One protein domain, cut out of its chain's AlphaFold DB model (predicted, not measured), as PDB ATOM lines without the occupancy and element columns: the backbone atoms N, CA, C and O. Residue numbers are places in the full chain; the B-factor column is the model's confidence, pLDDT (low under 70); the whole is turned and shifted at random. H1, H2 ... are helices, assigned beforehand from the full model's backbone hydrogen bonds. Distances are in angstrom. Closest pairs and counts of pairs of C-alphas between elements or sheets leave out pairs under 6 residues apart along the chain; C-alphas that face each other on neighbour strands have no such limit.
ATOM      1  N   LYS A   2     208.052 198.532 126.484       52.72
ATOM      2  CA  LYS A   2     209.013 197.693 127.249       52.72
ATOM      3  C   LYS A   2     210.454 197.726 126.694       52.72
ATOM      4  O   LYS A   2     211.368 197.972 127.465       52.72
ATOM      5  N   LYS A   3     210.644 197.609 125.368       56.72
ATOM      6  CA  LYS A   3     211.975 197.628 124.705       56.72
ATOM      7  C   LYS A   3     212.811 198.891 124.982       56.72
ATOM      8  O   LYS A   3     213.997 198.779 125.260       56.72
ATOM      9  N   LEU A   4     212.196 200.078 124.946       57.53
ATOM     10  CA  LEU A   4     212.879 201.353 125.231       57.53
ATOM     11  C   LEU A   4     213.321 201.456 126.697       57.53
ATOM     12  O   LEU A   4     214.397 201.973 126.986       57.53
ATOM     13  N   LYS A   5     212.510 200.924 127.622       61.69
ATOM     14  CA  LYS A   5     212.841 200.880 129.052       61.69
ATOM     15  C   LYS A   5     214.048 199.965 129.304       61.69
ATOM     16  O   LYS A   5     214.935 200.344 130.060       61.69
ATOM     17  N   THR A   6     214.118 198.831 128.601       72.62
ATOM     18  CA  THR A   6     215.257 197.900 128.645       72.62
ATOM     19  C   THR A   6     216.532 198.520 128.072       72.62
ATOM     20  O   THR A   6     217.577 198.418 128.700       72.62
ATOM     21  N   LEU A   7     216.462 199.225 126.935       78.88
ATOM     22  CA  LEU A   7     217.634 199.886 126.342       78.88
ATOM     23  C   LEU A   7     218.237 200.934 127.287       78.88
ATOM     24  O   LEU A   7     219.444 200.941 127.518       78.88
ATOM     25  N   ARG A   8     217.394 201.778 127.893       78.31
ATOM     26  CA  ARG A   8     217.853 202.799 128.845       78.31
ATOM     27  C   ARG A   8     218.469 202.176 130.101       78.31
ATOM     28  O   ARG A   8     219.474 202.672 130.592       78.31
ATOM     29  N   GLN A   9     217.903 201.076 130.604       81.81
ATOM     30  CA  GLN A   9     218.488 200.329 131.725       81.81
ATOM     31  C   GLN A   9     219.861 199.754 131.376       81.81
ATOM     32  O   GLN A   9     220.775 199.824 132.190       81.81
ATOM     33  N   VAL A  10     220.026 199.240 130.158       82.62
ATOM     34  CA  VAL A  10     221.308 198.719 129.675       82.62
ATOM     35  C   VAL A  10     222.347 199.823 129.512       82.62
ATOM     36  O   VAL A  10     223.487 199.645 129.934       82.62
ATOM     37  N   GLN A  11     221.962 200.973 128.955       82.56
ATOM     38  CA  GLN A  11     222.832 202.148 128.867       82.56
ATOM     39  C   GLN A  11     223.325 202.568 130.255       82.56
ATOM     40  O   GLN A  11     224.525 202.736 130.454       82.56
ATOM     41  N   VAL A  12     222.413 202.676 131.227       83.88
ATOM     42  CA  VAL A  12     222.762 203.017 132.613       83.88
ATOM     43  C   VAL A  12     223.675 201.956 133.226       83.88
ATOM     44  O   VAL A  12     224.685 202.318 133.815       83.88
ATOM     45  N   ALA A  13     223.393 200.664 133.041       83.06
ATOM     46  CA  ALA A  13     224.241 199.586 133.550       83.06
ATOM     47  C   ALA A  13     225.669 199.652 132.979       83.06
ATOM     48  O   ALA A  13     226.628 199.574 133.743       83.06
ATOM     49  N   LYS A  14     225.820 199.875 131.666       81.19
ATOM     50  CA  LYS A  14     227.130 200.036 131.010       81.19
ATOM     51  C   LYS A  14     227.876 201.281 131.507       81.19
ATOM     52  O   LYS A  14     229.082 201.220 131.734       81.19
ATOM     53  N   ILE A  15     227.171 202.389 131.734       83.12
ATOM     54  CA  ILE A  15     227.749 203.604 132.331       83.12
ATOM     55  C   ILE A  15     228.180 203.344 133.786       83.12
ATOM     56  O   ILE A  15     229.278 203.721 134.182       83.12
ATOM     57  N   CYS A  16     227.368 202.656 134.591       84.12
ATOM     58  CA  CYS A  16     227.737 202.291 135.960       84.12
ATOM     59  C   CYS A  16     228.953 201.354 135.996       84.12
ATOM     60  O   CYS A  16     229.854 201.570 136.802       84.12
ATOM     61  N   GLN A  17     229.018 200.363 135.100       80.50
ATOM     62  CA  GLN A  17     230.196 199.503 134.942       80.50
ATOM     63  C   GLN A  17     231.456 200.313 134.659       80.50
ATOM     64  O   GLN A  17     232.487 200.061 135.280       80.50
ATOM     65  N   PHE A  18     231.358 201.294 133.759       78.06
ATOM     66  CA  PHE A  18     232.449 202.207 133.447       78.06
ATOM     67  C   PHE A  18     232.935 202.929 134.709       78.06
ATOM     68  O   PHE A  18     234.120 202.867 135.026       78.06
ATOM     69  N   PHE A  19     232.030 203.555 135.469       81.06
ATOM     70  CA  PHE A  19     232.399 204.288 136.684       81.06
ATOM     71  C   PHE A  19     233.008 203.386 137.762       81.06
ATOM     72  O   PHE A  19     233.941 203.799 138.442       81.06
ATOM     73  N   ILE A  20     232.525 202.153 137.909       82.06
ATOM     74  CA  ILE A  20     233.049 201.206 138.904       82.06
ATOM     75  C   ILE A  20     234.464 200.752 138.545       82.06
ATOM     76  O   ILE A  20     235.340 200.769 139.408       82.06
ATOM     77  N   LEU A  21     234.708 200.411 137.274       77.81
ATOM     78  CA  LEU A  21     236.058 200.122 136.778       77.81
ATOM     79  C   LEU A  21     236.984 201.316 137.010       77.81
ATOM     80  O   LEU A  21     238.078 201.161 137.546       77.81
ATOM     81  N   PHE A  22     236.509 202.509 136.654       75.81
ATOM     82  CA  PHE A  22     237.248 203.756 136.776       75.81
ATOM     83  C   PHE A  22     237.664 204.054 138.222       75.81
ATOM     84  O   PHE A  22     238.844 204.271 138.500       75.81
ATOM     85  N   ILE A  23     236.710 204.004 139.157       76.81
ATOM     86  CA  ILE A  23     236.964 204.192 140.591       76.81
ATOM     87  C   ILE A  23     237.931 203.124 141.097       76.81
ATOM     88  O   ILE A  23     238.832 203.429 141.874       76.81
ATOM     89  N   GLY A  24     237.786 201.878 140.648       74.19
ATOM     90  CA  GLY A  24     238.663 200.821 141.119       74.19
ATOM     91  C   GLY A  24     240.099 200.935 140.654       74.19
ATOM     92  O   GLY A  24     240.999 200.754 141.467       74.19
ATOM     93  N   ILE A  25     240.328 201.310 139.397       72.75
ATOM     94  CA  ILE A  25     241.677 201.591 138.898       72.75
ATOM     95  C   ILE A  25     242.307 202.737 139.695       72.75
ATOM     96  O   ILE A  25     243.451 202.626 140.124       72.75
ATOM     97  N   PHE A  26     241.545 203.797 139.976       70.75
ATOM     98  CA  PHE A  26     242.010 204.905 140.808       70.75
ATOM     99  C   PHE A  26     242.407 204.454 142.227       70.75
ATOM    100  O   PHE A  26     243.471 204.823 142.718       70.75
ATOM    101  N   PHE A  27     241.599 203.606 142.872       70.50
ATOM    102  CA  PHE A  27     241.908 203.061 144.201       70.50
ATOM    103  C   PHE A  27     243.147 202.160 144.211       70.50
ATOM    104  O   PHE A  27     243.962 202.259 145.130       70.50
ATOM    105  N   VAL A  28     243.305 201.307 143.196       69.19
ATOM    106  CA  VAL A  28     244.489 200.445 143.049       69.19
ATOM    107  C   VAL A  28     245.748 201.287 142.889       69.19
ATOM    108  O   VAL A  28     246.739 201.037 143.568       69.19
ATOM    109  N   LEU A  29     245.682 202.337 142.070       68.06
ATOM    110  CA  LEU A  29     246.794 203.254 141.847       68.06
ATOM    111  C   LEU A  29     247.178 204.070 143.093       68.06
ATOM    112  O   LEU A  29     248.323 204.503 143.190       68.06
ATOM    113  N   LEU A  30     246.268 204.322 144.036       66.81
ATOM    114  CA  LEU A  30     246.563 205.156 145.209       66.81
ATOM    115  C   LEU A  30     247.116 204.399 146.419       66.81
ATOM    116  O   LEU A  30     247.763 205.024 147.256       66.81
ATOM    117  N   LYS A  31     246.820 203.105 146.576       64.31
ATOM    118  CA  LYS A  31     247.046 202.412 147.859       64.31
ATOM    119  C   LYS A  31     247.654 201.009 147.781       64.31
ATOM    120  O   LYS A  31     247.656 200.336 148.808       64.31
ATOM    121  N   ASP A  32     248.122 200.547 146.617       61.31
ATOM    122  CA  ASP A  32     248.599 199.157 146.421       61.31
ATOM    123  C   ASP A  32     247.603 198.110 146.967       61.31
ATOM    124  O   ASP A  32     247.945 197.044 147.485       61.31
ATOM    125  N   ALA A  33     246.310 198.437 146.899       61.47
ATOM    126  CA  ALA A  33     245.258 197.668 147.542       61.47
ATOM    127  C   ALA A  33     244.785 196.533 146.622       61.47
ATOM    128  O   ALA A  33     243.761 196.638 145.943       61.47
ATOM    129  N   ASN A  34     245.520 195.419 146.635       68.38
ATOM    130  CA  ASN A  34     245.215 194.228 145.830       68.38
ATOM    131  C   ASN A  34     243.794 193.685 146.071       68.38
ATOM    132  O   ASN A  34     243.121 193.287 145.126       68.38
ATOM    133  N   LEU A  35     243.290 193.715 147.312       70.00
ATOM    134  CA  LEU A  35     241.942 193.226 147.641       70.00
ATOM    135  C   LEU A  35     240.834 194.095 147.017       70.00
ATOM    136  O   LEU A  35     239.822 193.578 146.546       70.00
ATOM    137  N   SER A  36     241.030 195.417 146.985       69.38
ATOM    138  CA  SER A  36     240.061 196.356 146.415       69.38
ATOM    139  C   SER A  36     239.872 196.109 144.921       69.38
ATOM    140  O   SER A  36     238.737 196.102 144.450       69.38
ATOM    141  N   PHE A  37     240.947 195.794 144.191       70.69
ATOM    142  CA  PHE A  37     240.860 195.422 142.778       70.69
ATOM    143  C   PHE A  37     239.890 194.257 142.534       70.69
ATOM    144  O   PHE A  37     239.021 194.355 141.669       70.69
ATOM    145  N   PHE A  38     239.986 193.184 143.329       73.19
ATOM    146  CA  PHE A  38     239.107 192.018 143.193       73.19
ATOM    147  C   PHE A  38     237.638 192.349 143.475       73.19
ATOM    148  O   PHE A  38     236.758 191.853 142.776       73.19
ATOM    149  N   ILE A  39     237.361 193.219 144.451       78.25
ATOM    150  CA  ILE A  39     235.994 193.667 144.763       78.25
ATOM    151  C   ILE A  39     235.410 194.472 143.592       78.25
ATOM    152  O   ILE A  39     234.259 194.254 143.202       78.25
ATOM    153  N   ILE A  40     236.197 195.363 142.983       78.56
ATOM    154  CA  ILE A  40     235.777 196.100 141.785       78.56
ATOM    155  C   ILE A  40     235.535 195.153 140.609       78.56
ATOM    156  O   ILE A  40     234.508 195.274 139.940       78.56
ATOM    157  N   LEU A  41     236.434 194.194 140.378       76.88
ATOM    158  CA  LEU A  41     236.301 193.228 139.289       76.88
ATOM    159  C   LEU A  41     235.031 192.378 139.451       76.88
ATOM    160  O   LEU A  41     234.272 192.207 138.499       76.88
ATOM    161  N   LEU A  42     234.757 191.911 140.673       80.56
ATOM    162  CA  LEU A  42     233.543 191.167 141.004       80.56
ATOM    163  C   LEU A  42     232.285 192.010 140.757       80.56
ATOM    164  O   LEU A  42     231.315 191.530 140.176       80.56
ATOM    165  N   THR A  43     232.313 193.284 141.156       81.12
ATOM    166  CA  THR A  43     231.187 194.208 140.964       81.12
ATOM    167  C   THR A  43     230.937 194.483 139.480       81.12
ATOM    168  O   THR A  43     229.791 194.468 139.031       81.12
ATOM    169  N   TYR A  44     232.000 194.674 138.694       81.31
ATOM    170  CA  TYR A  44     231.909 194.815 137.243       81.31
ATOM    171  C   TYR A  44     231.238 193.592 136.604       81.31
ATOM    172  O   TYR A  44     230.308 193.741 135.804       81.31
ATOM    173  N   TRP A  45     231.663 192.394 137.017       80.06
ATOM    174  CA  TRP A  45     231.159 191.126 136.497       80.06
ATOM    175  C   TRP A  45     229.688 190.884 136.860       80.06
ATOM    176  O   TRP A  45     228.895 190.470 136.014       80.06
ATOM    177  N   LEU A  46     229.289 191.221 138.092       84.50
ATOM    178  CA  LEU A  46     227.895 191.149 138.534       84.50
ATOM    179  C   LEU A  46     226.985 192.030 137.678       84.50
ATOM    180  O   LEU A  46     225.922 191.580 137.256       84.50
ATOM    181  N   ILE A  47     227.402 193.260 137.368       81.56
ATOM    182  CA  ILE A  47     226.600 194.150 136.520       81.56
ATOM    183  C   ILE A  47     226.517 193.609 135.088       81.56
ATOM    184  O   ILE A  47     225.467 193.721 134.457       81.56
ATOM    185  N   GLU A  48     227.568 192.952 134.591       78.94
ATOM    186  CA  GLU A  48     227.564 192.358 133.249       78.94
ATOM    187  C   GLU A  48     226.567 191.203 133.118       78.94
ATOM    188  O   GLU A  48     226.032 190.946 132.035       78.94
ATOM    189  N   TRP A  49     226.275 190.525 134.228       79.50
ATOM    190  CA  TRP A  49     225.235 189.504 134.281       79.50
ATOM    191  C   TRP A  49     223.847 190.106 134.036       79.50
ATOM    192  O   TRP A  49     223.039 189.525 133.310       79.50
ATOM    193  N   PHE A  50     223.574 191.297 134.576       81.00
ATOM    194  CA  PHE A  50     222.291 191.982 134.387       81.00
ATOM    195  C   PHE A  50     222.112 192.566 132.976       81.00
ATOM    196  O   PHE A  50     220.990 192.914 132.601       81.00
ATOM    197  N   VAL A  51     223.179 192.653 132.173       80.44
ATOM    198  CA  VAL A  51     223.099 193.106 130.780       80.44
ATOM    199  C   VAL A  51     222.566 191.969 129.888       80.44
ATOM    200  O   VAL A  51     223.207 190.918 129.774       80.44
ATOM    201  N   PRO A  52     221.423 192.156 129.196       80.75
ATOM    202  CA  PRO A  52     220.882 191.157 128.282       80.75
ATOM    203  C   PRO A  52     221.866 190.835 127.155       80.75
ATOM    204  O   PRO A  52     222.561 191.722 126.655       80.75
ATOM    205  N   LYS A  53     221.880 189.572 126.706       78.25
ATOM    206  CA  LYS A  53     222.801 189.074 125.665       78.25
ATOM    207  C   LYS A  53     222.783 189.918 124.387       78.25
ATOM    208  O   LYS A  53     223.838 190.152 123.816       78.25
ATOM    209  N   GLU A  54     221.616 190.439 124.007       80.38
ATOM    210  CA  GLU A  54     221.428 191.304 122.833       80.38
ATOM    211  C   GLU A  54     222.298 192.572 122.856       80.38
ATOM    212  O   GLU A  54     222.528 193.155 121.809       80.38
ATOM    213  N   TYR A  55     222.787 193.012 124.018       77.25
ATOM    214  CA  TYR A  55     223.513 194.276 124.174       77.25
ATOM    215  C   TYR A  55     224.949 194.102 124.690       77.25
ATOM    216  O   TYR A  55     225.583 195.061 125.150       77.25
ATOM    217  N   LYS A  56     225.483 192.874 124.656       75.31
ATOM    218  CA  LYS A  56     226.837 192.604 125.158       75.31
ATOM    219  C   LYS A  56     227.928 193.185 124.252       75.31
ATOM    220  O   LYS A  56     228.946 193.623 124.776       75.31
ATOM    221  N   GLY A  57     227.683 193.323 122.948       68.06
ATOM    222  CA  GLY A  57     228.650 193.868 121.986       68.06
ATOM    223  C   GLY A  57     229.703 192.846 121.536       68.06
ATOM    224  O   GLY A  57     230.835 193.219 121.225       68.06
ATOM    225  N   THR A  58     229.358 191.555 121.543       72.25
ATOM    226  CA  THR A  58     230.145 190.478 120.931       72.25
ATOM    227  C   THR A  58     229.894 190.414 119.418       72.25
ATOM    228  O   THR A  58     229.137 191.197 118.849       72.25
ATOM    229  N   ARG A  59     230.571 189.490 118.729       69.38
ATOM    230  CA  ARG A  59     230.525 189.332 117.264       69.38
ATOM    231  C   ARG A  59     229.240 188.669 116.736       69.38
ATOM    232  O   ARG A  59     229.206 188.249 115.586       69.38
ATOM    233  N   ASP A  60     228.238 188.528 117.594       76.88
ATOM    234  CA  ASP A  60     226.989 187.831 117.309       76.88
ATOM    235  C   ASP A  60     226.062 188.737 116.465       76.88
ATOM    236  O   ASP A  60     225.837 189.891 116.850       76.88
ATOM    237  N   PRO A  61     225.570 188.266 115.303       70.31
ATOM    238  CA  PRO A  61     224.755 189.066 114.390       70.31
ATOM    239  C   PRO A  61     223.412 189.522 114.977       70.31
ATOM    240  O   PRO A  61     222.894 190.545 114.534       70.31
ATOM    241  N   ASP A  62     222.876 188.833 115.990       76.75
ATOM    242  CA  ASP A  62     221.586 189.184 116.609       76.75
ATOM    243  C   ASP A  62     221.696 190.310 117.653       76.75
ATOM    244  O   ASP A  62     220.709 190.707 118.289       76.75
ATOM    245  N   GLN A  63     222.901 190.845 117.854       78.81
ATOM    246  CA  GLN A  63     223.134 191.904 118.819       78.81
ATOM    247  C   GLN A  63     222.784 193.289 118.296       78.81
ATOM    248  O   GLN A  63     222.829 193.604 117.109       78.81
ATOM    249  N   LYS A  64     222.436 194.148 119.245       81.50
ATOM    250  CA  LYS A  64     221.985 195.511 119.036       81.50
ATOM    251  C   LYS A  64     222.956 196.478 119.670       81.50
ATOM    252  O   LYS A  64     223.579 196.210 120.697       81.50
ATOM    253  N   THR A  65     223.030 197.637 119.045       79.31
ATOM    254  CA  THR A  65     223.800 198.762 119.546       79.31
ATOM    255  C   THR A  65     223.149 199.377 120.773       79.31
ATOM    256  O   THR A  65     221.921 199.405 120.889       79.31
ATOM    257  N   VAL A  66     223.972 199.906 121.671       79.69
ATOM    258  CA  VAL A  66     223.519 200.492 122.939       79.69
ATOM    259  C   VAL A  66     223.472 202.019 122.861       79.69
ATOM    260  O   VAL A  66     222.513 202.625 123.330       79.69
ATOM    261  N   PHE A  67     224.463 202.644 122.238       77.50
ATOM    262  CA  PHE A  67     224.673 204.089 122.155       77.50
ATOM    263  C   PHE A  67     224.626 204.585 120.700       77.50
ATOM    264  O   PHE A  67     223.912 205.542 120.403       77.50
ATOM    265  N   PHE A  68     225.308 203.910 119.772       78.75
ATOM    266  CA  PHE A  68     225.458 204.352 118.381       78.75
ATOM    267  C   PHE A  68     224.663 203.485 117.400       78.75
ATOM    268  O   PHE A  68     225.171 202.505 116.867       78.75
ATOM    269  N   HIS A  69     223.432 203.896 117.083       76.12
ATOM    270  CA  HIS A  69     222.512 203.146 116.207       76.12
ATOM    271  C   HIS A  69     222.974 203.007 114.743       76.12
ATOM    272  O   HIS A  69     222.417 202.204 114.002       76.12
ATOM    273  N   GLN A  70     223.969 203.786 114.312       75.50
ATOM    274  CA  GLN A  70     224.505 203.766 112.943       75.50
ATOM    275  C   GLN A  70     225.732 202.849 112.782       75.50
ATOM    276  O   GLN A  70     226.315 202.785 111.701       75.50
ATOM    277  N   MET A  71     226.157 202.151 113.840       77.50
ATOM    278  CA  MET A  71     227.329 201.273 113.820       77.50
ATOM    279  C   MET A  71     226.946 199.811 114.051       77.50
ATOM    280  O   MET A  71     225.869 199.490 114.530       77.50
ATOM    281  N   THR A  72     227.846 198.887 113.723       81.81
ATOM    282  CA  THR A  72     227.700 197.491 114.164       81.81
ATOM    283  C   THR A  72     228.021 197.390 115.665       81.81
ATOM    284  O   THR A  72     228.996 198.030 116.078       81.81
ATOM    285  N   PRO A  73     227.335 196.540 116.455       78.88
ATOM    286  CA  PRO A  73     227.571 196.385 117.900       78.88
ATOM    287  C   PRO A  73     229.040 196.118 118.259       78.88
ATOM    288  O   PRO A  73     229.564 196.638 119.241       78.88
ATOM    289  N   PHE A  74     229.736 195.352 117.416       78.38
ATOM    290  CA  PHE A  74     231.160 195.064 117.573       78.38
ATOM    291  C   PHE A  74     232.041 196.319 117.449       78.38
ATOM    292  O   PHE A  74     232.896 196.566 118.297       78.38
ATOM    293  N   LYS A  75     231.815 197.143 116.414       80.19
ATOM    294  CA  LYS A  75     232.532 198.419 116.232       80.19
ATOM    295  C   LYS A  75     232.250 199.385 117.374       80.19
ATOM    296  O   LYS A  75     233.174 200.023 117.860       80.19
ATOM    297  N   GLU A  76     231.002 199.463 117.823       82.31
ATOM    298  CA  GLU A  76     230.636 200.278 118.979       82.31
ATOM    299  C   GLU A  76     231.414 199.861 120.234       82.31
ATOM    300  O   GLU A  76     231.978 200.711 120.920       82.31
ATOM    301  N   ASN A  77     231.513 198.556 120.500       80.88
ATOM    302  CA  ASN A  77     232.265 198.049 121.643       80.88
ATOM    303  C   ASN A  77     233.765 198.384 121.539       80.88
ATOM    304  O   ASN A  77     234.380 198.782 122.524       80.88
ATOM    305  N   ILE A  78     234.350 198.297 120.336       83.44
ATOM    306  CA  ILE A  78     235.739 198.718 120.086       83.44
ATOM    307  C   ILE A  78     235.924 200.207 120.373       83.44
ATOM    308  O   ILE A  78     236.883 200.575 121.049       83.44
ATOM    309  N   VAL A  79     235.027 201.065 119.880       84.94
ATOM    310  CA  VAL A  79     235.111 202.518 120.091       84.94
ATOM    311  C   VAL A  79     235.038 202.843 121.581       84.94
ATOM    312  O   VAL A  79     235.895 203.560 122.090       84.94
ATOM    313  N   ILE A  80     234.075 202.263 122.300       81.50
ATOM    314  CA  ILE A  80     233.904 202.489 123.740       81.50
ATOM    315  C   ILE A  80     235.127 201.998 124.522       81.50
ATOM    316  O   ILE A  80     235.642 202.735 125.360       81.50
ATOM    317  N   ASN A  81     235.639 200.803 124.215       78.25
ATOM    318  CA  ASN A  81     236.841 200.269 124.861       78.25
ATOM    319  C   ASN A  81     238.096 201.090 124.539       78.25
ATOM    320  O   ASN A  81     238.956 201.252 125.398       78.25
ATOM    321  N   SER A  82     238.194 201.647 123.331       81.81
ATOM    322  CA  SER A  82     239.305 202.526 122.950       81.81
ATOM    323  C   SER A  82     239.260 203.841 123.729       81.81
ATOM    324  O   SER A  82     240.281 204.272 124.259       81.81
ATOM    325  N   ILE A  83     238.077 204.452 123.867       83.38
ATOM    326  CA  ILE A  83     237.879 205.661 124.684       83.38
ATOM    327  C   ILE A  83     238.235 205.374 126.148       83.38
ATOM    328  O   ILE A  83     238.958 206.144 126.777       83.38
ATOM    329  N   LEU A  84     237.773 204.235 126.672       76.44
ATOM    330  CA  LEU A  84     238.110 203.732 128.005       76.44
ATOM    331  C   LEU A  84     239.620 203.613 128.215       76.44
ATOM    332  O   LEU A  84     240.145 204.093 129.217       76.44
ATOM    333  N   PHE A  85     240.313 202.992 127.265       77.88
ATOM    334  CA  PHE A  85     241.752 202.791 127.329       77.88
ATOM    335  C   PHE A  85     242.516 204.119 127.325       77.88
ATOM    336  O   PHE A  85     243.411 204.312 128.143       77.88
ATOM    337  N   VAL A  86     242.130 205.065 126.463       84.12
ATOM    338  CA  VAL A  86     242.743 206.403 126.423       84.12
ATOM    339  C   VAL A  86     242.547 207.139 127.749       84.12
ATOM    340  O   VAL A  86     243.511 207.682 128.288       84.12
ATOM    341  N   LEU A  87     241.335 207.118 128.313       79.94
ATOM    342  CA  LEU A  87     241.056 207.736 129.614       79.94
ATOM    343  C   LEU A  87     241.889 207.107 130.736       79.94
ATOM    344  O   LEU A  87     242.435 207.821 131.576       79.94
ATOM    345  N   LEU A  88     242.035 205.782 130.722       75.19
ATOM    346  CA  LEU A  88     242.854 205.048 131.680       75.19
ATOM    347  C   LEU A  88     244.331 205.454 131.601       75.19
ATOM    348  O   LEU A  88     244.939 205.763 132.626       75.19
ATOM    349  N   VAL A  89     244.898 205.512 130.392       78.31
ATOM    350  CA  VAL A  89     246.291 205.930 130.170       78.31
ATOM    351  C   VAL A  89     246.505 207.380 130.602       78.31
ATOM    352  O   VAL A  89     247.485 207.662 131.292       78.31
ATOM    353  N   MET A  90     245.582 208.289 130.266       80.50
ATOM    354  CA  MET A  90     245.667 209.690 130.694       80.50
ATOM    355  C   MET A  90     245.717 209.824 132.216       80.50
ATOM    356  O   MET A  90     246.479 210.638 132.719       80.50
ATOM    357  N   ILE A  91     244.946 209.026 132.956       71.62
ATOM    358  CA  ILE A  91     244.904 209.088 134.424       71.62
ATOM    359  C   ILE A  91     246.168 208.527 135.053       71.62
ATOM    360  O   ILE A  91     246.685 209.121 135.996       71.62
ATOM    361  N   ILE A  92     246.678 207.407 134.536       73.12
ATOM    362  CA  ILE A  92     247.966 206.867 134.980       73.12
ATOM    363  C   ILE A  92     249.046 207.926 134.769       73.12
ATOM    364  O   ILE A  92     249.800 208.226 135.692       73.12
ATOM    365  N   TRP A  93     249.076 208.547 133.591       77.69
ATOM    366  CA  TRP A  93     250.014 209.621 133.288       77.69
ATOM    367  C   TRP A  93     249.851 210.829 134.225       77.69
ATOM    368  O   TRP A  93     250.841 211.314 134.770       77.69
ATOM    369  N   LEU A  94     248.612 211.257 134.498       75.69
ATOM    370  CA  LEU A  94     248.314 212.346 135.433       75.69
ATOM    371  C   LEU A  94     248.790 212.023 136.860       75.69
ATOM    372  O   LEU A  94     249.373 212.874 137.524       75.69
ATOM    373  N   ARG A  95     248.584 210.785 137.331       67.62
ATOM    374  CA  ARG A  95     249.082 210.313 138.634       67.62
ATOM    375  C   ARG A  95     250.601 210.439 138.709       67.62
ATOM    376  O   ARG A  95     251.089 210.985 139.690       67.62
ATOM    377  N   TYR A  96     251.324 209.968 137.693       68.31
ATOM    378  CA  TYR A  96     252.788 210.056 137.652       68.31
ATOM    379  C   TYR A  96     253.309 211.501 137.633       68.31
ATOM    380  O   TYR A  96     254.423 211.742 138.079       68.31
ATOM    381  N   GLN A  97     252.524 212.470 137.146       68.81
ATOM    382  CA  GLN A  97     252.884 213.888 137.251       68.81
ATOM    383  C   GLN A  97     252.599 214.492 138.635       68.81
ATOM    384  O   GLN A  97     253.322 215.391 139.056       68.81
ATOM    385  N   ILE A  98     251.544 214.045 139.324       61.94
ATOM    386  CA  ILE A  98     251.097 214.629 140.604       61.94
ATOM    387  C   ILE A  98     251.817 213.997 141.809       61.94
ATOM    388  O   ILE A  98     252.070 214.684 142.796       61.94
ATOM    389  N   PHE A  99     252.160 212.711 141.732       55.03
ATOM    390  CA  PHE A  99     252.893 211.964 142.756       55.03
ATOM    391  C   PHE A  99     254.142 211.323 142.122       55.03
ATOM    392  O   PHE A  99     254.037 210.193 141.632       55.03
TER     393      PHE A  99
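AT A GLANCE: This is residues 2 to 99 of the 100 residues of an uncharacterized protein of Streptococcus bovimastitidis (UniProt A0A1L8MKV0). A long helical hairpin, H1 and H2 side by side, is joined by a third long helix, H3, which runs the same way as H1 with only a small part near it and stays apart from H2. A long looping stretch without a named element, residues 51 to 72, leads from the end of H2 to the start of H3. The printed part has 98 residues, with three named helices in the order H1, H2, H3 and no named strand; the class is all helix. The whole is elongated, with spans of 46 by 24 by 21 A, and only just loose, close to compact, with a radius of gyration of the C-alphas of 15.3 A.

HOW THE PARTS SIT: H1, residues 2 to 31, and H2, residues 34 to 50, form a helical hairpin and touch. Their closest C-alphas, those of Gln 17 and Tyr 44, are 5.5 A apart. They run opposite ways at a shallow tilt of 6 degrees. H3, residues 73 to 98, only just touches H1, with 3 pairs of C-alphas within 8 A. The closest C-alphas there, those of Phe 22 and Leu 88, are 7.7 A apart. H1 touches H3 with residues 18 to 29 alone, and H3 touches H1 with residues 84 to 92 alone. H1 and H3 run the same way at a shallow tilt of 26 degrees. H2 and H3 are apart. Every O i to N i+4 pair is within hydrogen-bond range in H1 and H3, and 11 of 13 in H2.

IN THESE COORDINATES: H1 begins at C-alpha 2 (209.013, 197.693, 127.249) and is 43.5 A long from first to last C-alpha. H2 is 25.7 A long and ends at C-alpha 50 (222.291, 191.982, 134.387). H3 is 37.4 A long and ends at C-alpha 98 (251.097, 214.629, 140.604).

THE WHOLE: The C-alphas of Lys 2 and Phe 99, the two farthest apart, are 48.7 A apart. The printed part has no cut. The link from H1 to H2 is tight and that from H2 to H3 is long. In this model pLDDT is under 70 at residues 2 to 5, 28 to 34, 36, 57, 59 and 95 to 99.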